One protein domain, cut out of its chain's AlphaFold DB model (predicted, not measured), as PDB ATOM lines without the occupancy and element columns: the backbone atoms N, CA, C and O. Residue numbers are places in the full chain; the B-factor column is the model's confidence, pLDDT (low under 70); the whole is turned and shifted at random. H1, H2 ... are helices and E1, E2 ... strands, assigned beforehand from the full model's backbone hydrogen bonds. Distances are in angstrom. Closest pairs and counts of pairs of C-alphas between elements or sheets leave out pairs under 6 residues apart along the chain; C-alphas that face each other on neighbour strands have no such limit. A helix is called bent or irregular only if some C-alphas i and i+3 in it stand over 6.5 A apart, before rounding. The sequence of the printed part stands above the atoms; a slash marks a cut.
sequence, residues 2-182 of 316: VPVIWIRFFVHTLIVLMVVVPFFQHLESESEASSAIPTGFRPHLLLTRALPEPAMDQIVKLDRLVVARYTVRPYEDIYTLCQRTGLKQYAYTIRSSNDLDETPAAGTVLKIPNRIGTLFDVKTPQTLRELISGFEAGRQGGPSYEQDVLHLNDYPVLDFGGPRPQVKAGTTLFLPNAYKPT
ATOM      1  N   VAL A   2     220.074 240.336 255.977       37.75
ATOM      2  CA  VAL A   2     221.020 239.608 255.100       37.75
ATOM      3  C   VAL A   2     221.315 240.460 253.851       37.75
ATOM      4  O   VAL A   2     220.371 241.049 253.321       37.75
ATOM      5  N   PRO A   3     222.568 240.569 253.362       40.69
ATOM      6  CA  PRO A   3     222.883 241.435 252.224       40.69
ATOM      7  C   PRO A   3     222.252 240.953 250.908       40.69
ATOM      8  O   PRO A   3     222.548 239.861 250.422       40.69
ATOM      9  N   VAL A   4     221.449 241.817 250.279       49.91
ATOM     10  CA  VAL A   4     220.688 241.542 249.037       49.91
ATOM     11  C   VAL A   4     221.584 241.179 247.833       49.91
ATOM     12  O   VAL A   4     221.124 240.567 246.870       49.91
ATOM     13  N   ILE A   5     222.884 241.485 247.906       44.28
ATOM     14  CA  ILE A   5     223.896 241.194 246.876       44.28
ATOM     15  C   ILE A   5     223.964 239.696 246.517       44.28
ATOM     16  O   ILE A   5     224.112 239.361 245.341       44.28
ATOM     17  N   TRP A   6     223.772 238.787 247.481       36.59
ATOM     18  CA  TRP A   6     223.858 237.338 247.235       36.59
ATOM     19  C   TRP A   6     222.720 236.774 246.369       36.59
ATOM     20  O   TRP A   6     222.913 235.782 245.665       36.59
ATOM     21  N   ILE A   7     221.552 237.424 246.349       44.56
ATOM     22  CA  ILE A   7     220.369 236.924 245.628       44.56
ATOM     23  C   ILE A   7     220.556 237.032 244.104       44.56
ATOM     24  O   ILE A   7     220.131 236.144 243.364       44.56
ATOM     25  N   ARG A   8     221.248 238.071 243.610       40.25
ATOM     26  CA  ARG A   8     221.473 238.249 242.161       40.25
ATOM     27  C   ARG A   8     222.442 237.228 241.561       40.25
ATOM     28  O   ARG A   8     222.230 236.822 240.419       40.25
ATOM     29  N   PHE A   9     223.442 236.773 242.319       37.62
ATOM     30  CA  PHE A   9     224.337 235.702 241.869       37.62
ATOM     31  C   PHE A   9     223.617 234.351 241.808       37.62
ATOM     32  O   PHE A   9     223.725 233.648 240.804       37.62
ATOM     33  N   PHE A  10     222.819 234.012 242.826       38.94
ATOM     34  CA  PHE A  10     222.127 232.720 242.871       38.94
ATOM     35  C   PHE A  10     221.130 232.539 241.715       38.94
ATOM     36  O   PHE A  10     221.079 231.470 241.107       38.94
ATOM     37  N   VAL A  11     220.394 233.596 241.346       41.53
ATOM     38  CA  VAL A  11     219.441 233.561 240.221       41.53
ATOM     39  C   VAL A  11     220.145 233.392 238.868       41.53
ATOM     40  O   VAL A  11     219.666 232.619 238.042       41.53
ATOM     41  N   HIS A  12     221.293 234.040 238.631       37.88
ATOM     42  CA  HIS A  12     222.038 233.832 237.380       37.88
ATOM     43  C   HIS A  12     222.614 232.413 237.275       37.88
ATOM     44  O   HIS A  12     222.476 231.786 236.227       37.88
ATOM     45  N   THR A  13     223.179 231.868 238.357       38.56
ATOM     46  CA  THR A  13     223.695 230.489 238.360       38.56
ATOM     47  C   THR A  13     222.580 229.461 238.127       38.56
ATOM     48  O   THR A  13     222.779 228.513 237.371       38.56
ATOM     49  N   LEU A  14     221.385 229.666 238.698       34.12
ATOM     50  CA  LEU A  14     220.219 228.806 238.452       34.12
ATOM     51  C   LEU A  14     219.666 228.924 237.026       34.12
ATOM     52  O   LEU A  14     219.320 227.902 236.445       34.12
ATOM     53  N   ILE A  15     219.628 230.118 236.427       38.94
ATOM     54  CA  ILE A  15     219.200 230.274 235.025       38.94
ATOM     55  C   ILE A  15     220.206 229.613 234.072       38.94
ATOM     56  O   ILE A  15     219.792 228.914 233.149       38.94
ATOM     57  N   VAL A  16     221.514 229.734 234.326       36.84
ATOM     58  CA  VAL A  16     222.537 228.990 233.570       36.84
ATOM     59  C   VAL A  16     222.349 227.478 233.746       36.84
ATOM     60  O   VAL A  16     222.360 226.757 232.750       36.84
ATOM     61  N   LEU A  17     222.079 226.984 234.960       33.03
ATOM     62  CA  LEU A  17     221.769 225.564 235.169       33.03
ATOM     63  C   LEU A  17     220.490 225.116 234.441       33.03
ATOM     64  O   LEU A  17     220.486 224.043 233.852       33.03
ATOM     65  N   MET A  18     219.418 225.911 234.417       35.84
ATOM     66  CA  MET A  18     218.161 225.503 233.770       35.84
ATOM     67  C   MET A  18     218.167 225.652 232.240       35.84
ATOM     68  O   MET A  18     217.398 224.962 231.574       35.84
ATOM     69  N   VAL A  19     219.037 226.495 231.669       35.69
ATOM     70  CA  VAL A  19     219.147 226.695 230.209       35.69
ATOM     71  C   VAL A  19     220.264 225.851 229.576       35.69
ATOM     72  O   VAL A  19     220.110 225.417 228.436       35.69
ATOM     73  N   VAL A  20     221.361 225.558 230.290       34.53
ATOM     74  CA  VAL A  20     222.513 224.812 229.733       34.53
ATOM     75  C   VAL A  20     222.451 223.301 230.011       34.53
ATOM     76  O   VAL A  20     222.836 222.509 229.151       34.53
ATOM     77  N   VAL A  21     221.921 222.860 231.160       34.50
ATOM     78  CA  VAL A  21     221.838 221.423 231.500       34.50
ATOM     79  C   VAL A  21     220.930 220.581 230.577       34.50
ATOM     80  O   VAL A  21     221.332 219.452 230.284       34.50
ATOM     81  N   PRO A  22     219.770 221.041 230.047       29.28
ATOM     82  CA  PRO A  22     218.923 220.178 229.210       29.28
ATOM     83  C   PRO A  22     219.529 219.842 227.836       29.28
ATOM     84  O   PRO A  22     218.955 219.039 227.106       29.28
ATOM     85  N   PHE A  23     220.674 220.429 227.465       37.50
ATOM     86  CA  PHE A  23     221.304 220.225 226.157       37.50
ATOM     87  C   PHE A  23     222.297 219.051 226.104       37.50
ATOM     88  O   PHE A  23     222.636 218.587 225.017       37.50
ATOM     89  N   PHE A  24     222.784 218.542 227.243       38.44
ATOM     90  CA  PHE A  24     223.856 217.530 227.272       38.44
ATOM     91  C   PHE A  24     223.353 216.101 227.057       38.44
ATOM     92  O   PHE A  24     223.543 215.196 227.868       38.44
ATOM     93  N   GLN A  25     222.593 215.944 225.973       37.34
ATOM     94  CA  GLN A  25     221.789 214.779 225.656       37.34
ATOM     95  C   GLN A  25     221.275 214.872 224.174       37.34
ATOM     96  O   GLN A  25     220.845 215.952 223.789       37.34
ATOM     97  N   HIS A  26     221.310 213.912 223.217       34.44
ATOM     98  CA  HIS A  26     221.451 212.430 223.123       34.44
ATOM     99  C   HIS A  26     222.592 211.983 222.167       34.44
ATOM    100  O   HIS A  26     222.710 212.594 221.109       34.44
ATOM    101  N   LEU A  27     223.346 210.903 222.458       34.28
ATOM    102  CA  LEU A  27     224.272 210.181 221.552       34.28
ATOM    103  C   LEU A  27     224.527 208.718 221.993       34.28
ATOM    104  O   LEU A  27     225.002 208.484 223.102       34.28
ATOM    105  N   GLU A  28     224.336 207.754 221.087       35.47
ATOM    106  CA  GLU A  28     224.744 206.346 221.256       35.47
ATOM    107  C   GLU A  28     226.017 206.049 220.445       35.47
ATOM    108  O   GLU A  28     226.079 206.341 219.249       35.47
ATOM    109  N   SER A  29     227.024 205.431 221.067       34.72
ATOM    110  CA  SER A  29     228.200 204.891 220.373       34.72
ATOM    111  C   SER A  29     227.978 203.413 220.030       34.72
ATOM    112  O   SER A  29     228.335 202.535 220.812       34.72
ATOM    113  N   GLU A  30     227.398 203.125 218.860       35.94
ATOM    114  CA  GLU A  30     227.176 201.755 218.339       35.94
ATOM    115  C   GLU A  30     228.489 201.052 217.877       35.94
ATOM    116  O   GLU A  30     228.505 200.297 216.903       35.94
ATOM    117  N   SER A  31     229.613 201.293 218.567       34.00
ATOM    118  CA  SER A  31     230.924 200.673 218.332       34.00
ATOM    119  C   SER A  31     231.244 199.613 219.396       34.00
ATOM    120  O   SER A  31     232.115 199.780 220.253       34.00
ATOM    121  N   GLU A  32     230.595 198.446 219.294       37.72
ATOM    122  CA  GLU A  32     230.893 197.262 220.129       37.72
ATOM    123  C   GLU A  32     232.366 196.804 220.065       37.72
ATOM    124  O   GLU A  32     232.805 196.023 220.909       37.72
ATOM    125  N   ALA A  33     233.157 197.324 219.119       36.81
ATOM    126  CA  ALA A  33     234.613 197.193 219.070       36.81
ATOM    127  C   ALA A  33     235.304 197.499 220.418       36.81
ATOM    128  O   ALA A  33     236.256 196.810 220.783       36.81
ATOM    129  N   SER A  34     234.790 198.459 221.199       36.38
ATOM    130  CA  SER A  34     235.342 198.816 222.518       36.38
ATOM    131  C   SER A  34     235.079 197.772 223.622       36.38
ATOM    132  O   SER A  34     235.603 197.922 224.725       36.38
ATOM    133  N   SER A  35     234.281 196.727 223.377       37.19
ATOM    134  CA  SER A  35     233.897 195.737 224.404       37.19
ATOM    135  C   SER A  35     234.990 194.716 224.760       37.19
ATOM    136  O   SER A  35     234.811 193.946 225.701       37.19
ATOM    137  N   ALA A  36     236.100 194.670 224.014       35.88
ATOM    138  CA  ALA A  36     237.028 193.536 224.047       35.88
ATOM    139  C   ALA A  36     238.092 193.566 225.168       35.88
ATOM    140  O   ALA A  36     238.401 192.506 225.704       35.88
ATOM    141  N   ILE A  37     238.648 194.734 225.526       32.66
ATOM    142  CA  ILE A  37     239.581 194.932 226.661       32.66
ATOM    143  C   ILE A  37     239.364 196.345 227.257       32.66
ATOM    144  O   ILE A  37     239.327 197.311 226.492       32.66
ATOM    145  N   PRO A  38     239.246 196.511 228.594       39.09
ATOM    146  CA  PRO A  38     238.903 197.799 229.203       39.09
ATOM    147  C   PRO A  38     240.109 198.610 229.731       39.09
ATOM    148  O   PRO A  38     240.455 198.523 230.906       39.09
ATOM    149  N   THR A  39     240.667 199.510 228.915       33.06
ATOM    150  CA  THR A  39     241.552 200.611 229.375       33.06
ATOM    151  C   THR A  39     241.395 201.860 228.494       33.06
ATOM    152  O   THR A  39     242.214 202.140 227.626       33.06
ATOM    153  N   GLY A  40     240.330 202.644 228.713       32.72
ATOM    154  CA  GLY A  40     240.114 203.905 227.976       32.72
ATOM    155  C   GLY A  40     238.681 204.448 227.952       32.72
ATOM    156  O   GLY A  40     238.467 205.605 227.598       32.72
ATOM    157  N   PHE A  41     237.692 203.650 228.365       32.41
ATOM    158  CA  PHE A  41     236.273 204.014 228.313       32.41
ATOM    159  C   PHE A  41     235.949 205.258 229.170       32.41
ATOM    160  O   PHE A  41     235.984 205.204 230.401       32.41
ATOM    161  N   ARG A  42     235.600 206.386 228.528       29.98
ATOM    162  CA  ARG A  42     235.107 207.618 229.183       29.98
ATOM    163  C   ARG A  42     233.690 207.983 228.706       29.98
ATOM    164  O   ARG A  42     233.531 208.865 227.859       29.98
ATOM    165  N   PRO A  43     232.644 207.334 229.247       33.81
ATOM    166  CA  PRO A  43     231.257 207.548 228.844       33.81
ATOM    167  C   PRO A  43     230.669 208.808 229.499       33.81
ATOM    168  O   PRO A  43     229.821 208.736 230.388       33.81
ATOM    169  N   HIS A  44     231.083 209.993 229.049       30.02
ATOM    170  CA  HIS A  44     230.312 211.205 229.334       30.02
ATOM    171  C   HIS A  44     229.122 211.275 228.376       30.02
ATOM    172  O   HIS A  44     229.208 211.753 227.241       30.02
ATOM    173  N   LEU A  45     228.042 210.667 228.877       30.72
ATOM    174  CA  LEU A  45     226.742 210.480 228.251       30.72
ATOM    175  C   LEU A  45     226.201 211.750 227.601       30.72
ATOM    176  O   LEU A  45     226.283 212.847 228.149       30.72
ATOM    177  N   LEU A  46     225.493 211.527 226.502       31.97
ATOM    178  CA  LEU A  46     224.366 212.345 226.099       31.97
ATOM    179  C   LEU A  46     223.161 211.385 225.937       31.97
ATOM    180  O   LEU A  46     223.273 210.449 225.162       31.97
ATOM    181  N   LEU A  47     222.005 211.600 226.594       30.62
ATOM    182  CA  LEU A  47     220.722 210.876 226.349       30.62
ATOM    183  C   LEU A  47     219.467 211.778 226.558       30.62
ATOM    184  O   LEU A  47     219.050 211.954 227.700       30.62
ATOM    185  N   THR A  48     218.850 212.378 225.516       31.73
ATOM    186  CA  THR A  48     217.677 213.294 225.697       31.73
ATOM    187  C   THR A  48     216.358 212.556 225.614       31.73
ATOM    188  O   THR A  48     216.157 211.715 224.735       31.73
ATOM    189  N   ARG A  49     215.403 212.992 226.447       30.33
ATOM    190  CA  ARG A  49     213.976 212.954 226.097       30.33
ATOM    191  C   ARG A  49     213.692 213.991 225.008       30.33
ATOM    192  O   ARG A  49     214.188 215.106 225.109       30.33
ATOM    193  N   ALA A  50     212.877 213.602 224.023       42.50
ATOM    194  CA  ALA A  50     212.349 214.394 222.903       42.50
ATOM    195  C   ALA A  50     212.586 215.921 222.983       42.50
ATOM    196  O   ALA A  50     211.779 216.669 223.533       42.50
ATOM    197  N   LEU A  51     213.692 216.361 222.387       41.56
ATOM    198  CA  LEU A  51     214.129 217.752 222.255       41.56
ATOM    199  C   LEU A  51     214.455 218.017 220.766       41.56
ATOM    200  O   LEU A  51     214.454 217.060 219.984       41.56
ATOM    201  N   PRO A  52     214.603 219.282 220.317       50.44
ATOM    202  CA  PRO A  52     214.595 219.607 218.890       50.44
ATOM    203  C   PRO A  52     215.728 218.925 218.119       50.44
ATOM    204  O   PRO A  52     216.759 218.568 218.687       50.44
ATOM    205  N   GLU A  53     215.515 218.767 216.809       52.56
ATOM    206  CA  GLU A  53     216.478 218.151 215.889       52.56
ATOM    207  C   GLU A  53     217.911 218.643 216.134       52.56
ATOM    208  O   GLU A  53     218.115 219.852 216.288       52.56
ATOM    209  N   PRO A  54     218.906 217.738 216.111       56.75
ATOM    210  CA  PRO A  54     220.289 218.117 216.338       56.75
ATOM    211  C   PRO A  54     220.722 219.223 215.374       56.75
ATOM    212  O   PRO A  54     220.528 219.126 214.158       56.75
ATOM    213  N   ALA A  55     221.351 220.262 215.925       70.25
ATOM    214  CA  ALA A  55     221.988 221.326 215.163       70.25
ATOM    215  C   ALA A  55     223.187 220.738 214.400       70.25
ATOM    216  O   ALA A  55     224.311 220.662 214.907       70.25
ATOM    217  N   MET A  56     222.925 220.218 213.199       72.81
ATOM    218  CA  MET A  56     223.902 219.460 212.414       72.81
ATOM    219  C   MET A  56     225.140 220.291 212.065       72.81
ATOM    220  O   MET A  56     226.242 219.754 212.019       72.81
ATOM    221  N   ASP A  57     224.971 221.604 211.904       70.50
ATOM    222  CA  ASP A  57     226.025 222.606 211.735       70.50
ATOM    223  C   ASP A  57     226.961 222.730 212.952       70.50
ATOM    224  O   ASP A  57     228.076 223.229 212.814       70.50
ATOM    225  N   GLN A  58     226.536 222.272 214.132       74.62
ATOM    226  CA  GLN A  58     227.360 222.180 215.341       74.62
ATOM    227  C   GLN A  58     227.977 220.784 215.487       74.62
ATOM    228  O   GLN A  58     229.153 220.668 215.815       74.62
ATOM    229  N   ILE A  59     227.226 219.720 215.180       74.06
ATOM    230  CA  ILE A  59     227.718 218.333 215.267       74.06
ATOM    231  C   ILE A  59     228.917 218.079 214.331       74.06
ATOM    232  O   ILE A  59     229.859 217.388 214.724       74.06
ATOM    233  N   VAL A  60     228.948 218.690 213.139       80.94
ATOM    234  CA  VAL A  60     230.101 218.617 212.211       80.94
ATOM    235  C   VAL A  60     231.359 219.366 212.683       80.94
ATOM    236  O   VAL A  60     232.387 219.286 212.017       80.94
ATOM    237  N   LYS A  61     231.302 220.091 213.810       81.62
ATOM    238  CA  LYS A  61     232.461 220.760 214.435       81.62
ATOM    239  C   LYS A  61     233.110 219.928 215.547       81.62
ATOM    240  O   LYS A  61     234.053 220.397 216.169       81.62
ATOM    241  N   LEU A  62     232.576 218.745 215.854       79.38
ATOM    242  CA  LEU A  62     233.075 217.899 216.939       79.38
ATOM    243  C   LEU A  62     234.254 217.045 216.459       79.38
ATOM    244  O   LEU A  62     234.135 216.320 215.472       79.38
ATOM    245  N   ASP A  63     235.369 217.085 217.193       79.81
ATOM    246  CA  ASP A  63     236.596 216.373 216.817       79.81
ATOM    247  C   ASP A  63     236.455 214.844 216.876       79.81
ATOM    248  O   ASP A  63     237.048 214.136 216.062       79.81
ATOM    249  N   ARG A  64     235.618 214.310 217.775       81.25
ATOM    250  CA  ARG A  64     235.278 212.876 217.789       81.25
ATOM    251  C   ARG A  64     234.276 212.515 216.688       81.25
ATOM    252  O   ARG A  64     233.488 213.356 216.252       81.25
ATOM    253  N   LEU A  65     234.263 211.250 216.265       83.06
ATOM    254  CA  LEU A  65     233.166 210.722 215.453       83.06
ATOM    255  C   LEU A  65     231.856 210.772 216.260       83.06
ATOM    256  O   LEU A  65     231.816 210.424 217.439       83.06
ATOM    257  N   VAL A  66     230.780 211.220 215.617       83.75
ATOM    258  CA  VAL A  66     229.438 211.328 216.200       83.75
ATOM    259  C   VAL A  66     228.406 210.910 215.161       83.75
ATOM    260  O   VAL A  66     228.488 211.346 214.016       83.75
ATOM    261  N   VAL A  67     227.407 210.115 215.551       85.12
ATOM    262  CA  VAL A  67     226.265 209.760 214.695       85.12
ATOM    263  C   VAL A  67     224.998 210.409 215.240       85.12
ATOM    264  O   VAL A  67     224.547 210.095 216.337       85.12
ATOM    265  N   ALA A  68     224.405 211.311 214.461       84.62
ATOM    266  CA  ALA A  68     223.101 211.885 214.759       84.62
ATOM    267  C   ALA A  68     221.981 210.956 214.259       84.62
ATOM    268  O   ALA A  68     222.042 210.471 213.127       84.62
ATOM    269  N   ARG A  69     220.931 210.752 215.065       85.56
ATOM    270  CA  ARG A  69     219.649 210.203 214.591       85.56
ATOM    271  C   ARG A  69     218.772 211.365 214.106       85.56
ATOM    272  O   ARG A  69     218.554 212.319 214.848       85.56
ATOM    273  N   TYR A  70     218.285 211.299 212.868       85.31
ATOM    274  CA  TYR A  70     217.515 212.368 212.224       85.31
ATOM    275  C   TYR A  70     216.208 211.845 211.612       85.31
ATOM    276  O   TYR A  70     216.245 210.980 210.741       85.31
ATOM    277  N   THR A  71     215.057 212.386 212.012       88.31
ATOM    278  CA  THR A  71     213.745 211.974 211.482       88.31
ATOM    279  C   THR A  71     213.352 212.813 210.267       88.31
ATOM    280  O   THR A  71     213.198 214.028 210.374       88.31
ATOM    281  N   VAL A  72     213.147 212.171 209.114       89.81
ATOM    282  CA  VAL A  72     212.768 212.835 207.854       89.81
ATOM    283  C   VAL A  72     211.407 213.520 207.977       89.81
ATOM    284  O   VAL A  72     210.411 212.892 208.349       89.81
ATOM    285  N   ARG A  73     211.346 214.809 207.630       89.50
ATOM    286  CA  ARG A  73     210.121 215.615 207.717       89.50
ATOM    287  C   ARG A  73     209.135 215.302 206.576       89.50
ATOM    288  O   ARG A  73     209.550 214.884 205.493       89.50
ATOM    289  N   PRO A  74     207.826 215.569 206.751       89.50
ATOM    290  CA  PRO A  74     206.871 215.572 205.646       89.50
ATOM    291  C   PRO A  74     207.351 216.437 204.470       89.50
ATOM    292  O   PRO A  74     207.746 217.585 204.657       89.50
ATOM    293  N   TYR A  75     207.291 215.874 203.259       84.75
ATOM    294  CA  TYR A  75     207.717 216.495 201.990       84.75
ATOM    295  C   TYR A  75     209.217 216.832 201.857       84.75
ATOM    296  O   TYR A  75     209.607 217.477 200.879       84.75
ATOM    297  N   GLU A  76     210.062 216.384 202.787       87.88
ATOM    298  CA  GLU A  76     211.519 216.539 202.718       87.88
ATOM    299  C   GLU A  76     212.164 215.427 201.867       87.88
ATOM    300  O   GLU A  76     211.683 214.298 201.797       87.88
ATOM    301  N   ASP A  77     213.267 215.764 201.204       90.25
ATOM    302  CA  ASP A  77     214.148 214.857 200.463       90.25
ATOM    303  C   ASP A  77     215.614 215.140 200.824       90.25
ATOM    304  O   ASP A  77     215.919 216.135 201.483       90.25
ATOM    305  N   ILE A  78     216.547 214.298 200.366       90.81
ATOM    306  CA  ILE A  78     217.980 214.431 200.694       90.81
ATOM    307  C   ILE A  78     218.532 215.817 200.310       90.81
ATOM    308  O   ILE A  78     219.376 216.364 201.018       90.81
ATOM    309  N   TYR A  79     218.034 216.430 199.231       90.25
ATOM    310  CA  TYR A  79     218.413 217.793 198.848       90.25
ATOM    311  C   TYR A  79     217.889 218.845 199.832       90.25
ATOM    312  O   TYR A  79     218.671 219.661 200.314       90.25
ATOM    313  N   THR A  80     216.593 218.847 200.158       90.94
ATOM    314  CA  THR A  80     216.027 219.831 201.099       90.94
ATOM    315  C   THR A  80     216.577 219.663 202.511       90.94
ATOM    316  O   THR A  80     216.928 220.675 203.116       90.94
ATOM    317  N   LEU A  81     216.784 218.427 202.974       90.44
ATOM    318  CA  LEU A  81     217.494 218.105 204.215       90.44
ATOM    319  C   LEU A  81     218.885 218.763 204.225       90.44
ATOM    320  O   LEU A  81     219.178 219.575 205.103       90.44
ATOM    321  N   CYS A  82     219.728 218.491 203.224       90.19
ATOM    322  CA  CYS A  82     221.092 219.027 203.143       90.19
ATOM    323  C   CYS A  82     221.156 220.554 202.950       90.19
ATOM    324  O   CYS A  82     222.103 221.191 203.412       90.19
ATOM    325  N   GLN A  83     220.172 221.175 202.288       88.19
ATOM    326  CA  GLN A  83     220.096 222.640 202.201       88.19
ATOM    327  C   GLN A  83     219.698 223.263 203.545       88.19
ATOM    328  O   GLN A  83     220.303 224.256 203.946       88.19
ATOM    329  N   ARG A  84     218.708 222.677 204.235       87.50
ATOM    330  CA  ARG A  84     218.135 223.166 205.501       87.50
ATOM    331  C   ARG A  84     219.084 222.997 206.689       87.50
ATOM    332  O   ARG A  84     219.137 223.866 207.547       87.50
ATOM    333  N   THR A  85     219.833 221.897 206.722       84.75
ATOM    334  CA  THR A  85     220.817 221.572 207.775       84.75
ATOM    335  C   THR A  85     222.224 222.111 207.488       84.75
ATOM    336  O   THR A  85     223.138 221.899 208.276       84.75
ATOM    337  N   GLY A  86     222.439 222.757 206.335       85.94
ATOM    338  CA  GLY A  86     223.758 223.221 205.888       85.94
ATOM    339  C   GLY A  86     224.696 222.120 205.367       85.94
ATOM    340  O   GLY A  86     225.746 222.438 204.807       85.94
ATOM    341  N   LEU A  87     224.315 220.843 205.469       87.69
ATOM    342  CA  LEU A  87     225.107 219.661 205.106       87.69
ATOM    343  C   LEU A  87     225.256 219.429 203.582       87.69
ATOM    344  O   LEU A  87     225.109 218.314 203.083       87.69
ATOM    345  N   LYS A  88     225.597 220.461 202.803       88.69
ATOM    346  CA  LYS A  88     225.562 220.487 201.316       88.69
ATOM    347  C   LYS A  88     226.556 219.555 200.590       88.69
ATOM    348  O   LYS A  88     226.643 219.594 199.363       88.69
ATOM    349  N   GLN A  89     227.297 218.731 201.327       88.31
ATOM    350  CA  GLN A  89     228.195 217.679 200.825       88.31
ATOM    351  C   GLN A  89     227.797 216.267 201.305       88.31
ATOM    352  O   GLN A  89     228.297 215.275 200.785       88.31
ATOM    353  N   TYR A  90     226.858 216.145 202.249       90.38
ATOM    354  CA  TYR A  90     226.553 214.884 202.935       90.38
ATOM    355  C   TYR A  90     225.576 213.980 202.172       90.38
ATOM    356  O   TYR A  90     225.254 212.906 202.663       90.38
ATOM    357  N   ALA A  91     225.126 214.345 200.968       89.50
ATOM    358  CA  ALA A  91     224.151 213.558 200.206       89.50
ATOM    359  C   ALA A  91     224.571 212.082 200.038       89.50
ATOM    360  O   ALA A  91     223.802 211.179 200.362       89.50
ATOM    361  N   TYR A  92     225.819 211.837 199.623       89.38
ATOM    362  CA  TYR A  92     226.387 210.487 199.538       89.38
ATOM    363  C   TYR A  92     226.570 209.836 200.915       89.38
ATOM    364  O   TYR A  92     226.316 208.643 201.062       89.38
ATOM    365  N   THR A  93     226.956 210.616 201.931       92.31
ATOM    366  CA  THR A  93     227.161 210.137 203.308       92.31
ATOM    367  C   THR A  93     225.854 209.648 203.937       92.31
ATOM    368  O   THR A  93     225.807 208.541 204.466       92.31
ATOM    369  N   ILE A  94     224.769 210.420 203.814       93.12
ATOM    370  CA  ILE A  94     223.430 210.075 204.306       93.12
ATOM    371  C   ILE A  94     222.878 208.878 203.532       93.12
ATOM    372  O   ILE A  94     222.445 207.906 204.149       93.12
ATOM    373  N   ARG A  95     222.922 208.908 202.190       92.38
ATOM    374  CA  ARG A  95     222.408 207.801 201.370       92.38
ATOM    375  C   ARG A  95     223.141 206.495 201.640       92.38
ATOM    376  O   ARG A  95     222.494 205.478 201.850       92.38
ATOM    377  N   SER A  96     224.471 206.529 201.686       92.62
ATOM    378  CA  SER A  96     225.289 205.348 201.952       92.62
ATOM    379  C   SER A  96     225.093 204.830 203.380       92.62
ATOM    380  O   SER A  96     224.768 203.661 203.558       92.62
ATOM    381  N   SER A  97     225.174 205.689 204.400       94.19
ATOM    382  CA  SER A  97     225.025 205.286 205.814       94.19
ATOM    383  C   SER A  97     223.639 204.727 206.176       94.19
ATOM    384  O   SER A  97     223.481 204.180 207.260       94.19
ATOM    385  N   ASN A  98     222.650 204.849 205.281       93.62
ATOM    386  CA  ASN A  98     221.278 204.354 205.457       93.62
ATOM    387  C   ASN A  98     220.810 203.450 204.295       93.62
ATOM    388  O   ASN A  98     219.618 203.196 204.157       93.62
ATOM    389  N   ASP A  99     221.732 203.002 203.432       91.56
ATOM    390  CA  ASP A  99     221.472 202.116 202.282       91.56
ATOM    391  C   ASP A  99     220.353 202.576 201.315       91.56
ATOM    392  O   ASP A  99     219.702 201.762 200.657       91.56
ATOM    393  N   LEU A 100     220.156 203.889 201.175       90.88
ATOM    394  CA  LEU A 100     219.036 204.488 200.440       90.88
ATOM    395  C   LEU A 100     219.239 204.449 198.916       90.88
ATOM    396  O   LEU A 100     220.016 205.226 198.354       90.88
ATOM    397  N   ASP A 101     218.490 203.589 198.220       88.00
ATOM    398  CA  ASP A 101     218.443 203.558 196.748       88.00
ATOM    399  C   ASP A 101     217.458 204.579 196.138       88.00
ATOM    400  O   ASP A 101     217.714 205.100 195.051       88.00
ATOM    401  N   GLU A 102     216.394 204.942 196.850       87.56
ATOM    402  CA  GLU A 102     215.439 206.003 196.488       87.56
ATOM    403  C   GLU A 102     215.238 206.940 197.704       87.56
ATOM    404  O   GLU A 102     215.758 206.675 198.791       87.56
ATOM    405  N   THR A 103     214.560 208.077 197.525       88.12
ATOM    406  CA  THR A 103     214.382 209.091 198.582       88.12
ATOM    407  C   THR A 103     213.599 208.516 199.785       88.12
ATOM    408  O   THR A 103     212.583 207.850 199.566       88.12
ATOM    409  N   PRO A 104     214.024 208.752 201.047       91.44
ATOM    410  CA  PRO A 104     213.393 208.152 202.227       91.44
ATOM    411  C   PRO A 104     211.979 208.694 202.482       91.44
ATOM    412  O   PRO A 104     211.617 209.782 202.030       91.44
ATOM    413  N   ALA A 105     211.175 207.936 203.230       91.25
ATOM    414  CA  ALA A 105     209.827 208.345 203.608       91.25
ATOM    415  C   ALA A 105     209.844 209.337 204.784       91.25
ATOM    416  O   ALA A 105     210.759 209.341 205.608       91.25
ATOM    417  N   ALA A 106     208.792 210.150 204.904       91.50
ATOM    418  CA  ALA A 106     208.574 210.947 206.109       91.50
ATOM    419  C   ALA A 106     208.421 210.022 207.332       91.50
ATOM    420  O   ALA A 106     207.756 208.991 207.251       91.50
ATOM    421  N   GLY A 107     209.054 210.380 208.448       89.69
ATOM    422  CA  GLY A 107     209.140 209.537 209.643       89.69
ATOM    423  C   GLY A 107     210.272 208.497 209.626       89.69
ATOM    424  O   GLY A 107     210.554 207.918 210.671       89.69
ATOM    425  N   THR A 108     210.971 208.276 208.503       92.81
ATOM    426  CA  THR A 108     212.195 207.455 208.500       92.81
ATOM    427  C   THR A 108     213.270 208.115 209.370       92.81
ATOM    428  O   THR A 108     213.564 209.297 209.198       92.81
ATOM    429  N   VAL A 109     213.878 207.347 210.279       88.88
ATOM    430  CA  VAL A 109     215.019 207.792 211.093       88.88
ATOM    431  C   VAL A 109     216.320 207.431 210.379       88.88
ATOM    432  O   VAL A 109     216.568 206.265 210.084       88.88
ATOM    433  N   LEU A 110     217.147 208.437 210.111       90.56
ATOM    434  CA  LEU A 110     218.435 208.327 209.436       90.56
ATOM    435  C   LEU A 110     219.585 208.424 210.443       90.56
ATOM    436  O   LEU A 110     219.599 209.330 211.277       90.56
ATOM    437  N   LYS A 111     220.581 207.545 210.322       90.25
ATOM    438  CA  LYS A 111     221.902 207.691 210.943       90.25
ATOM    439  C   LYS A 111     222.752 208.632 210.081       90.25
ATOM    440  O   LYS A 111     223.047 208.311 208.928       90.25
ATOM    441  N   ILE A 112     223.146 209.789 210.604       90.75
ATOM    442  CA  ILE A 112     223.997 210.761 209.901       90.75
ATOM    443  C   ILE A 112     225.303 210.934 210.690       90.75
ATOM    444  O   ILE A 112     225.281 211.582 211.738       90.75
ATOM    445  N   PRO A 113     226.440 210.366 210.237       91.19
ATOM    446  CA  PRO A 113     227.729 210.634 210.863       91.19
ATOM    447  C   PRO A 113     228.147 212.095 210.635       91.19
ATOM    448  O   PRO A 113     227.849 212.685 209.595       91.19
ATOM    449  N   ASN A 114     228.870 212.671 211.591       87.31
ATOM    450  CA  ASN A 114     229.366 214.051 211.560       87.31
ATOM    451  C   ASN A 114     230.587 214.268 210.650       87.31
ATOM    452  O   ASN A 114     231.108 215.378 210.568       87.31
ATOM    453  N   ARG A 115     231.051 213.202 209.995       91.06
ATOM    454  CA  ARG A 115     232.207 213.157 209.099       91.06
ATOM    455  C   ARG A 115     231.781 212.556 207.760       91.06
ATOM    456  O   ARG A 115     230.881 211.720 207.697       91.06
ATOM    457  N   ILE A 116     232.441 212.977 206.684       93.19
ATOM    458  CA  ILE A 116     232.147 212.523 205.319       93.19
ATOM    459  C   ILE A 116     232.636 211.079 205.127       93.19
ATOM    460  O   ILE A 116     233.823 210.789 205.290       93.19
ATOM    461  N   GLY A 117     231.725 210.164 204.790       93.81
ATOM    462  CA  GLY A 117     232.011 208.730 204.693       93.81
ATOM    463  C   GLY A 117     230.753 207.864 204.741       93.81
ATOM    464  O   GLY A 117     229.682 208.287 204.312       93.81
ATOM    465  N   THR A 118     230.876 206.645 205.263       94.88
ATOM    466  CA  THR A 118     229.792 205.652 205.315       94.88
ATOM    467  C   THR A 118     229.767 204.906 206.635       94.88
ATOM    468  O   THR A 118     230.780 204.331 207.015       94.88
ATOM    469  N   LEU A 119     228.597 204.807 207.270       93.00
ATOM    470  CA  LEU A 119     228.337 203.764 208.263       93.00
ATOM    471  C   LEU A 119     228.084 202.420 207.560       93.00
ATOM    472  O   LEU A 119     227.263 202.311 206.638       93.00
ATOM    473  N   PHE A 120     228.837 201.406 207.974       91.31
ATOM    474  CA  PHE A 120     228.857 200.068 207.407       91.31
ATOM    475  C   PHE A 120     228.688 199.020 208.508       91.31
ATOM    476  O   PHE A 120     229.608 198.759 209.281       91.31
ATOM    477  N   ASP A 121     227.514 198.399 208.549       89.56
ATOM    478  CA  ASP A 121     227.261 197.228 209.380       89.56
ATOM    479  C   ASP A 121     228.003 196.005 208.802       89.56
ATOM    480  O   ASP A 121     227.713 195.557 207.686       89.56
ATOM    481  N   VAL A 122     228.899 195.395 209.572       86.44
ATOM    482  CA  VAL A 122     229.532 194.124 209.201       86.44
ATOM    483  C   VAL A 122     228.496 193.000 209.291       86.44
ATOM    484  O   VAL A 122     227.929 192.752 210.353       86.44
ATOM    485  N   LYS A 123     228.217 192.316 208.173       89.31
ATOM    486  CA  LYS A 123     227.217 191.226 208.116       89.31
ATOM    487  C   LYS A 123     227.818 189.827 208.292       89.31
ATOM    488  O   LYS A 123     227.127 188.931 208.762       89.31
ATOM    489  N   THR A 124     229.095 189.652 207.964       90.25
ATOM    490  CA  THR A 124     229.857 188.400 208.094       90.25
ATOM    491  C   THR A 124     231.233 188.697 208.691       90.25
ATOM    492  O   THR A 124     231.815 189.717 208.311       90.25
ATOM    493  N   PRO A 125     231.781 187.851 209.587       88.56
ATOM    494  CA  PRO A 125     233.135 188.036 210.101       88.56
ATOM    495  C   PRO A 125     234.175 188.026 208.974       88.56
ATOM    496  O   PRO A 125     234.172 187.132 208.132       88.56
ATOM    497  N   GLN A 126     235.035 189.042 208.948       89.38
ATOM    498  CA  GLN A 126     236.090 189.237 207.943       89.38
ATOM    499  C   GLN A 126     237.161 190.187 208.494       89.38
ATOM    500  O   GLN A 126     236.885 190.962 209.414       89.38
ATOM    501  N   THR A 127     238.384 190.161 207.965       89.19
ATOM    502  CA  THR A 127     239.419 191.125 208.374       89.19
ATOM    503  C   THR A 127     239.079 192.534 207.890       89.19
ATOM    504  O   THR A 127     238.371 192.727 206.895       89.19
ATOM    505  N   LEU A 128     239.623 193.551 208.568       88.50
ATOM    506  CA  LEU A 128     239.425 194.941 208.155       88.50
ATOM    507  C   LEU A 128     239.948 195.194 206.729       88.50
ATOM    508  O   LEU A 128     239.292 195.886 205.954       88.50
ATOM    509  N   ARG A 129     241.073 194.578 206.348       88.38
ATOM    510  CA  ARG A 129     241.659 194.693 205.005       88.38
ATOM    511  C   ARG A 129     240.757 194.141 203.899       88.38
ATOM    512  O   ARG A 129     240.645 194.766 202.846       88.38
ATOM    513  N   GLU A 130     240.099 193.006 204.130       90.88
ATOM    514  CA  GLU A 130     239.118 192.451 203.186       90.88
ATOM    515  C   GLU A 130     237.914 193.394 203.053       90.88
ATOM    516  O   GLU A 130     237.552 193.779 201.941       90.88
ATOM    517  N   LEU A 131     237.377 193.863 204.185       91.94
ATOM    518  CA  LEU A 131     236.253 194.801 204.251       91.94
ATOM    519  C   LEU A 131     236.522 196.086 203.453       91.94
ATOM    520  O   LEU A 131     235.736 196.448 202.575       91.94
ATOM    521  N   ILE A 132     237.637 196.772 203.724       92.94
ATOM    522  CA  ILE A 132     237.968 198.046 203.062       92.94
ATOM    523  C   ILE A 132     238.285 197.850 201.571       92.94
ATOM    524  O   ILE A 132     238.036 198.761 200.780       92.94
ATOM    525  N   SER A 133     238.756 196.664 201.153       91.44
ATOM    526  CA  SER A 133     238.999 196.352 199.735       91.44
ATOM    527  C   SER A 133     237.724 196.348 198.874       91.44
ATOM    528  O   SER A 133     237.796 196.587 197.668       91.44
ATOM    529  N   GLY A 134     236.542 196.181 199.482       90.06
ATOM    530  CA  GLY A 134     235.252 196.345 198.800       90.06
ATOM    531  C   GLY A 134     234.948 197.789 198.370       90.06
ATOM    532  O   GLY A 134     234.057 198.018 197.553       90.06
ATOM    533  N   PHE A 135     235.697 198.773 198.879       91.31
ATOM    534  CA  PHE A 135     235.487 200.198 198.632       91.31
ATOM    535  C   PHE A 135     236.599 200.801 197.768       91.31
ATOM    536  O   PHE A 135     237.737 200.341 197.748       91.31
ATOM    537  N   GLU A 136     236.280 201.865 197.028       88.44
ATOM    538  CA  GLU A 136     237.273 202.579 196.215       88.44
ATOM    539  C   GLU A 136     238.360 203.237 197.078       88.44
ATOM    540  O   GLU A 136     239.542 203.050 196.799       88.44
ATOM    541  N   ALA A 137     237.974 203.896 198.177       90.50
ATOM    542  CA  ALA A 137     238.909 204.530 199.105       90.50
ATOM    543  C   ALA A 137     239.900 203.528 199.733       90.50
ATOM    544  O   ALA A 137     241.097 203.794 199.751       90.50
ATOM    545  N   GLY A 138     239.441 202.342 200.157       91.38
ATOM    546  CA  GLY A 138     240.326 201.309 200.707       91.38
ATOM    547  C   GLY A 138     241.265 200.687 199.669       91.38
ATOM    548  O   GLY A 138     242.431 200.438 199.970       91.38
ATOM    549  N   ARG A 139     240.805 200.509 198.420       91.31
ATOM    550  CA  ARG A 139     241.665 200.060 197.305       91.31
ATOM    551  C   ARG A 139     242.708 201.097 196.882       91.31
ATOM    552  O   ARG A 139     243.756 200.700 196.388       91.31
ATOM    553  N   GLN A 140     242.426 202.390 197.044       90.44
ATOM    554  CA  GLN A 140     243.350 203.476 196.695       90.44
ATOM    555  C   GLN A 140     244.314 203.829 197.840       90.44
ATOM    556  O   GLN A 140     245.485 204.081 197.580       90.44
ATOM    557  N   GLY A 141     243.842 203.842 199.091       87.25
ATOM    558  CA  GLY A 141     244.631 204.267 200.254       87.25
ATOM    559  C   GLY A 141     245.438 203.160 200.943       87.25
ATOM    560  O   GLY A 141     246.426 203.456 201.608       87.25
ATOM    561  N   GLY A 142     245.072 201.884 200.784       87.12
ATOM    562  CA  GLY A 142     245.876 200.771 201.300       87.12
ATOM    563  C   GLY A 142     246.102 200.825 202.828       87.12
ATOM    564  O   GLY A 142     245.139 201.035 203.567       87.12
ATOM    565  N   PRO A 143     247.338 200.615 203.333       87.19
ATOM    566  CA  PRO A 143     247.604 200.527 204.774       87.19
ATOM    567  C   PRO A 143     247.287 201.789 205.589       87.19
ATOM    568  O   PRO A 143     246.853 201.657 206.730       87.19
ATOM    569  N   SER A 144     247.460 202.998 205.041       89.69
ATOM    570  CA  SER A 144     247.103 204.227 205.772       89.69
ATOM    571  C   SER A 144     245.590 204.368 205.922       89.69
ATOM    572  O   SER A 144     245.117 204.758 206.981       89.69
ATOM    573  N   TYR A 145     244.814 203.935 204.924       93.00
ATOM    574  CA  TYR A 145     243.356 203.878 205.041       93.00
ATOM    575  C   TYR A 145     242.887 202.835 206.074       93.00
ATOM    576  O   TYR A 145     241.880 203.036 206.751       93.00
ATOM    577  N   GLU A 146     243.622 201.728 206.233       89.44
ATOM    578  CA  GLU A 146     243.374 200.764 207.316       89.44
ATOM    579  C   GLU A 146     243.590 201.425 208.695       89.44
ATOM    580  O   GLU A 146     242.763 201.250 209.589       89.44
ATOM    581  N   GLN A 147     244.621 202.267 208.844       87.31
ATOM    582  CA  GLN A 147     244.878 203.059 210.058       87.31
ATOM    583  C   GLN A 147     243.824 204.158 210.295       87.31
ATOM    584  O   GLN A 147     243.341 204.285 211.420       87.31
ATOM    585  N   ASP A 148     243.413 204.900 209.259       90.06
ATOM    586  CA  ASP A 148     242.362 205.928 209.345       90.06
ATOM    587  C   ASP A 148     241.038 205.340 209.852       90.06
ATOM    588  O   ASP A 148     240.364 205.941 210.693       90.06
ATOM    589  N   VAL A 149     240.659 204.150 209.362       90.00
ATOM    590  CA  VAL A 149     239.447 203.451 209.814       90.00
ATOM    591  C   VAL A 149     239.588 202.978 211.260       90.00
ATOM    592  O   VAL A 149     238.643 203.157 212.025       90.00
ATOM    593  N   LEU A 150     240.731 202.413 211.667       85.81
ATOM    594  CA  LEU A 150     240.943 202.015 213.067       85.81
ATOM    595  C   LEU A 150     240.811 203.224 214.008       85.81
ATOM    596  O   LEU A 150     240.002 203.200 214.934       85.81
ATOM    597  N   HIS A 151     241.531 204.310 213.710       84.81
ATOM    598  CA  HIS A 151     241.554 205.530 214.518       84.81
ATOM    599  C   HIS A 151     240.176 206.209 214.617       84.81
ATOM    600  O   HIS A 151     239.748 206.570 215.707       84.81
ATOM    601  N   LEU A 152     239.439 206.349 213.508       86.75
ATOM    602  CA  LEU A 152     238.128 207.019 213.514       86.75
ATOM    603  C   LEU A 152     236.991 206.203 214.150       86.75
ATOM    604  O   LEU A 152     235.902 206.748 214.324       86.75
ATOM    605  N   ASN A 153     237.219 204.930 214.481       85.56
ATOM    606  CA  ASN A 153     236.248 204.062 215.158       85.56
ATOM    607  C   ASN A 153     236.646 203.727 216.605       85.56
ATOM    608  O   ASN A 153     236.035 202.838 217.198       85.56
ATOM    609  N   ASP A 154     237.677 204.393 217.145       82.62
ATOM    610  CA  ASP A 154     238.298 204.076 218.439       82.62
ATOM    611  C   ASP A 154     238.683 202.580 218.560       82.62
ATOM    612  O   ASP A 154     238.652 201.979 219.636       82.62
ATOM    613  N   TYR A 155     239.024 201.949 217.428       73.75
ATOM    614  CA  TYR A 155     239.362 200.530 217.363       73.75
ATOM    615  C   TYR A 155     240.804 200.339 217.861       73.75
ATOM    616  O   TYR A 155     241.700 201.043 217.385       73.75
ATOM    617  N   PRO A 156     241.074 199.402 218.792       66.00
ATOM    618  CA  PRO A 156     242.413 199.225 219.347       66.00
ATOM    619  C   PRO A 156     243.449 198.929 218.257       66.00
ATOM    620  O   PRO A 156     243.189 198.168 217.323       66.00
ATOM    621  N   VAL A 157     244.648 199.501 218.401       59.25
ATOM    622  CA  VAL A 157     245.799 199.135 217.568       59.25
ATOM    623  C   VAL A 157     246.203 197.714 217.938       59.25
ATOM    624  O   VAL A 157     246.598 197.438 219.069       59.25
ATOM    625  N   LEU A 158     246.050 196.803 216.983       56.06
ATOM    626  CA  LEU A 158     246.275 195.379 217.176       56.06
ATOM    627  C   LEU A 158     247.733 195.044 216.873       56.06
ATOM    628  O   LEU A 158     248.190 195.239 215.749       56.06
ATOM    629  N   ASP A 159     248.443 194.512 217.865       56.97
ATOM    630  CA  ASP A 159     249.755 193.912 217.639       56.97
ATOM    631  C   ASP A 159     249.582 192.612 216.835       56.97
ATOM    632  O   ASP A 159     248.918 191.667 217.267       56.97
ATOM    633  N   PHE A 160     250.139 192.581 215.624       57.47
ATOM    634  CA  PHE A 160     249.949 191.499 214.657       57.47
ATOM    635  C   PHE A 160     250.972 190.361 214.823       57.47
ATOM    636  O   PHE A 160     251.371 189.737 213.842       57.47
ATOM    637  N   GLY A 161     251.354 190.034 216.063       53.88
ATOM    638  CA  GLY A 161     252.143 188.838 216.408       53.88
ATOM    639  C   GLY A 161     251.445 187.491 216.130       53.88
ATOM    640  O   GLY A 161     251.962 186.436 216.486       53.88
ATOM    641  N   GLY A 162     250.268 187.516 215.497       62.56
ATOM    642  CA  GLY A 162     249.466 186.367 215.090       62.56
ATOM    643  C   GLY A 162     248.565 186.707 213.889       62.56
ATOM    644  O   GLY A 162     248.712 187.774 213.285       62.56
ATOM    645  N   PRO A 163     247.625 185.822 213.505       67.75
ATOM    646  CA  PRO A 163     246.728 186.071 212.377       67.75
ATOM    647  C   PRO A 163     245.885 187.338 212.590       67.75
ATOM    648  O   PRO A 163     245.419 187.608 213.698       67.75
ATOM    649  N   ARG A 164     245.657 188.109 211.514       74.19
ATOM    650  CA  ARG A 164     244.854 189.342 211.575       74.19
ATOM    651  C   ARG A 164     243.448 189.032 212.115       74.19
ATOM    652  O   ARG A 164     242.756 188.208 211.514       74.19
ATOM    653  N   PRO A 165     242.996 189.687 213.198       78.62
ATOM    654  CA  PRO A 165     241.679 189.432 213.757       78.62
ATOM    655  C   PRO A 165     240.574 189.925 212.819       78.62
ATOM    656  O   PRO A 165     240.736 190.881 212.053       78.62
ATOM    657  N   GLN A 166     239.429 189.261 212.904       84.31
ATOM    658  CA  GLN A 166     238.236 189.601 212.142       84.31
ATOM    659  C   GLN A 166     237.377 190.612 212.906       84.31
ATOM    660  O   GLN A 166     237.208 190.511 214.123       84.31
ATOM    661  N   VAL A 167     236.784 191.556 212.178       84.50
ATOM    662  CA  VAL A 167     235.706 192.397 212.702       84.50
ATOM    663  C   VAL A 167     234.455 191.525 212.811       84.50
ATOM    664  O   VAL A 167     234.109 190.814 211.864       84.50
ATOM    665  N   LYS A 168     233.785 191.544 213.967       83.06
ATOM    666  CA  LYS A 168     232.605 190.706 214.226       83.06
ATOM    667  C   LYS A 168     231.414 191.150 213.372       83.06
ATOM    668  O   LYS A 168     231.210 192.341 213.142       83.06
ATOM    669  N   ALA A 169     230.574 190.195 212.971       84.25
ATOM    670  CA  ALA A 169     229.241 190.522 212.470       84.25
ATOM    671  C   ALA A 169     228.440 191.283 213.545       84.25
ATOM    672  O   ALA A 169     228.592 191.015 214.734       84.25
ATOM    673  N   GLY A 170     227.621 192.249 213.126       81.44
ATOM    674  CA  GLY A 170     226.903 193.178 214.008       81.44
ATOM    675  C   GLY A 170     227.657 194.481 214.302       81.44
ATOM    676  O   GLY A 170     227.018 195.507 214.515       81.44
ATOM    677  N   THR A 171     228.996 194.496 214.225       84.19
ATOM    678  CA  THR A 171     229.781 195.727 214.426       84.19
ATOM    679  C   THR A 171     229.480 196.754 213.330       84.19
ATOM    680  O   THR A 171     229.575 196.443 212.142       84.19
ATOM    681  N   THR A 172     229.166 197.992 213.718       88.25
ATOM    682  CA  THR A 172     229.090 199.131 212.788       88.25
ATOM    683  C   THR A 172     230.453 199.817 212.720       88.25
ATOM    684  O   THR A 172     231.018 200.154 213.756       88.25
ATOM    685  N   LEU A 173     230.969 200.048 211.510       90.94
ATOM    686  CA  LEU A 173     232.171 200.852 211.273       90.94
ATOM    687  C   LEU A 173     231.851 202.088 210.431       90.94
ATOM    688  O   LEU A 173     231.133 202.008 209.436       90.94
ATOM    689  N   PHE A 174     232.444 203.225 210.779       93.44
ATOM    690  CA  PHE A 174     232.539 204.391 209.915       93.44
ATOM    691  C   PHE A 174     233.752 204.278 208.986       93.44
ATOM    692  O   PHE A 174     234.892 204.163 209.430       93.44
ATOM    693  N   LEU A 175     233.506 204.342 207.682       94.75
ATOM    694  CA  LEU A 175     234.514 204.285 206.630       94.75
ATOM    695  C   LEU A 175     234.656 205.694 206.015       94.75
ATOM    696  O   LEU A 175     233.738 206.124 205.305       94.75
ATOM    697  N   PRO A 176     235.741 206.445 206.290       94.69
ATOM    698  CA  PRO A 176     235.891 207.832 205.845       94.69
ATOM    699  C   PRO A 176     235.998 207.909 204.320       94.69
ATOM    700  O   PRO A 176     236.712 207.131 203.703       94.69
ATOM    701  N   ASN A 177     235.304 208.850 203.679       92.94
ATOM    702  CA  ASN A 177     235.298 209.052 202.216       92.94
ATOM    703  C   ASN A 177     234.910 207.835 201.335       92.94
ATOM    704  O   ASN A 177     234.832 207.973 200.114       92.94
ATOM    705  N   ALA A 178     234.623 206.664 201.909       92.56
ATOM    706  CA  ALA A 178     234.077 205.510 201.205       92.56
ATOM    707  C   ALA A 178     232.554 205.618 201.056       92.56
ATOM    708  O   ALA A 178     231.875 206.178 201.919       92.56
ATOM    709  N   TYR A 179     232.011 205.015 199.993       89.88
ATOM    710  CA  TYR A 179     230.574 204.985 199.699       89.88
ATOM    711  C   TYR A 179     230.133 203.625 199.156       89.88
ATOM    712  O   TYR A 179     230.782 203.060 198.275       89.88
ATOM    713  N   LYS A 180     228.993 203.118 199.640       87.62
ATOM    714  CA  LYS A 180     228.272 201.998 199.022       87.62
ATOM    715  C   LYS A 180     227.628 202.479 197.710       87.62
ATOM    716  O   LYS A 180     227.176 203.628 197.649       87.62
ATOM    717  N   PRO A 181     227.520 201.631 196.666       78.19
ATOM    718  CA  PRO A 181     226.946 201.992 195.366       78.19
ATOM    719  C   PRO A 181     225.406 202.074 195.407       78.19
ATOM    720  O   PRO A 181     224.703 201.345 194.700       78.19
ATOM    721  N   THR A 182     224.886 202.981 196.235       82.12
ATOM    722  CA  THR A 182     223.461 203.328 196.350       82.12
ATOM    723  C   THR A 182     222.938 204.043 195.099       82.12
ATOM    724  O   THR A 182     223.722 204.581 194.320       82.12
TER     725      THR A 182
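What this domain is: This is residues 2 to 182 of the 316 residues of a protein of Elusimicrobia bacterium RIFCSPLOWO2_01_FULL_59_12 (UniProt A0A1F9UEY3). Two small two-stranded sheets, E1 E2 and E3 E4, sit side by side in a body with H5 packed on E2 and E3, while the free residues 2 to 21, mostly H1, stick out as a long arm. H4 packs on H5, the helical hairpin H6 H7 packs on E4, and two long stretches have no named element, residues 36 to 55 and residues 153 to 171, their C-alphas lying 12 to 22 A and 9 to 31 A from the mean of all C-alphas. The printed part has 181 residues with seven named helices and four named strands, in the order H1 H2 H3 E1 H4 H5 E2 E3 H6 H7 E4; both sheets are antiparallel. The class is mixed, helices and strands, with under half of the residues, 84, in named elements. The whole is loose, with a radius of gyration of the C-alphas of 20.3 A, and spans 73 by 47 by 24 A, the arm making much of the length.

How they stand to each other: E1, residues 67 to 71, and E2, residues 109 to 113, are antiparallel neighbours at 152 degrees, with N 68 and O 112 2.9 A apart, within hydrogen-bond range. E3, residues 117 to 121, and E4, residues 172 to 176, are antiparallel at 159 degrees, with N 120 and O 173 2.8 A apart, also within range. H5, residues 91 to 97, has its closest C-alphas to E2 at Ile 94 and Ile 112, 5.7 A, and to E3 at Ser 97 and Leu 119, 4.4 A. H4, residues 78 to 84, touches H5 at a steep tilt of 61 degrees, opposite ways; their closest C-alphas, of Ile 78 and Ala 91, are 6.3 A apart. H6, residues 128 to 133, and H7, residues 136 to 152, touch as a hairpin at a shallow tilt of 30 degrees, opposite ways, with the C-alphas of Ile 132 and Gly 138 closest at 4.7 A. The closest C-alphas of H7 and E4, of Val 149 and Leu 175, are 5.9 A apart. Residues 126 to 127 pair with residues 166 to 167, antiparallel. H3, residues 56 to 59, comes closest to E1 at the C-alphas of Ile 59 and Ala 68, 7.9 A; H2, residues 32 to 35, comes closest to E4 at those of Glu 32 and Thr 172, 7.8 A. H1, residues 5 to 23, touches no helix. In H4, H5 and H6 every O i to N i+4 pair is within hydrogen-bond range; H1 has 12 of 15 and H7 10 of 13, and H2 and H3 are too short for such a pair.

Where its parts are: H1 begins at C-alpha 5, (223.896, 241.194, 246.876), is 29.6 A long and is only just irregular, C-alphas 19 and 22 being 6.6 A apart. H7 is 17.9 A long and irregular, with C-alphas 140 and 143 9.6 A apart and a kink of 119 degrees near residue 143. E3 is 13.3 A long, and E4 ends at C-alpha 176, (235.891, 207.832, 205.845).

The domain as a whole: The C-alphas farthest apart, of Val 2 and Pro 163, are 73.2 A apart. The printed part has no cut; the links H2 to H3, H5 to E2 and H7 to E4 are long. The mean pLDDT of the printed part is 71.7, and residues 2 to 54 and 156 to 163 are under 70.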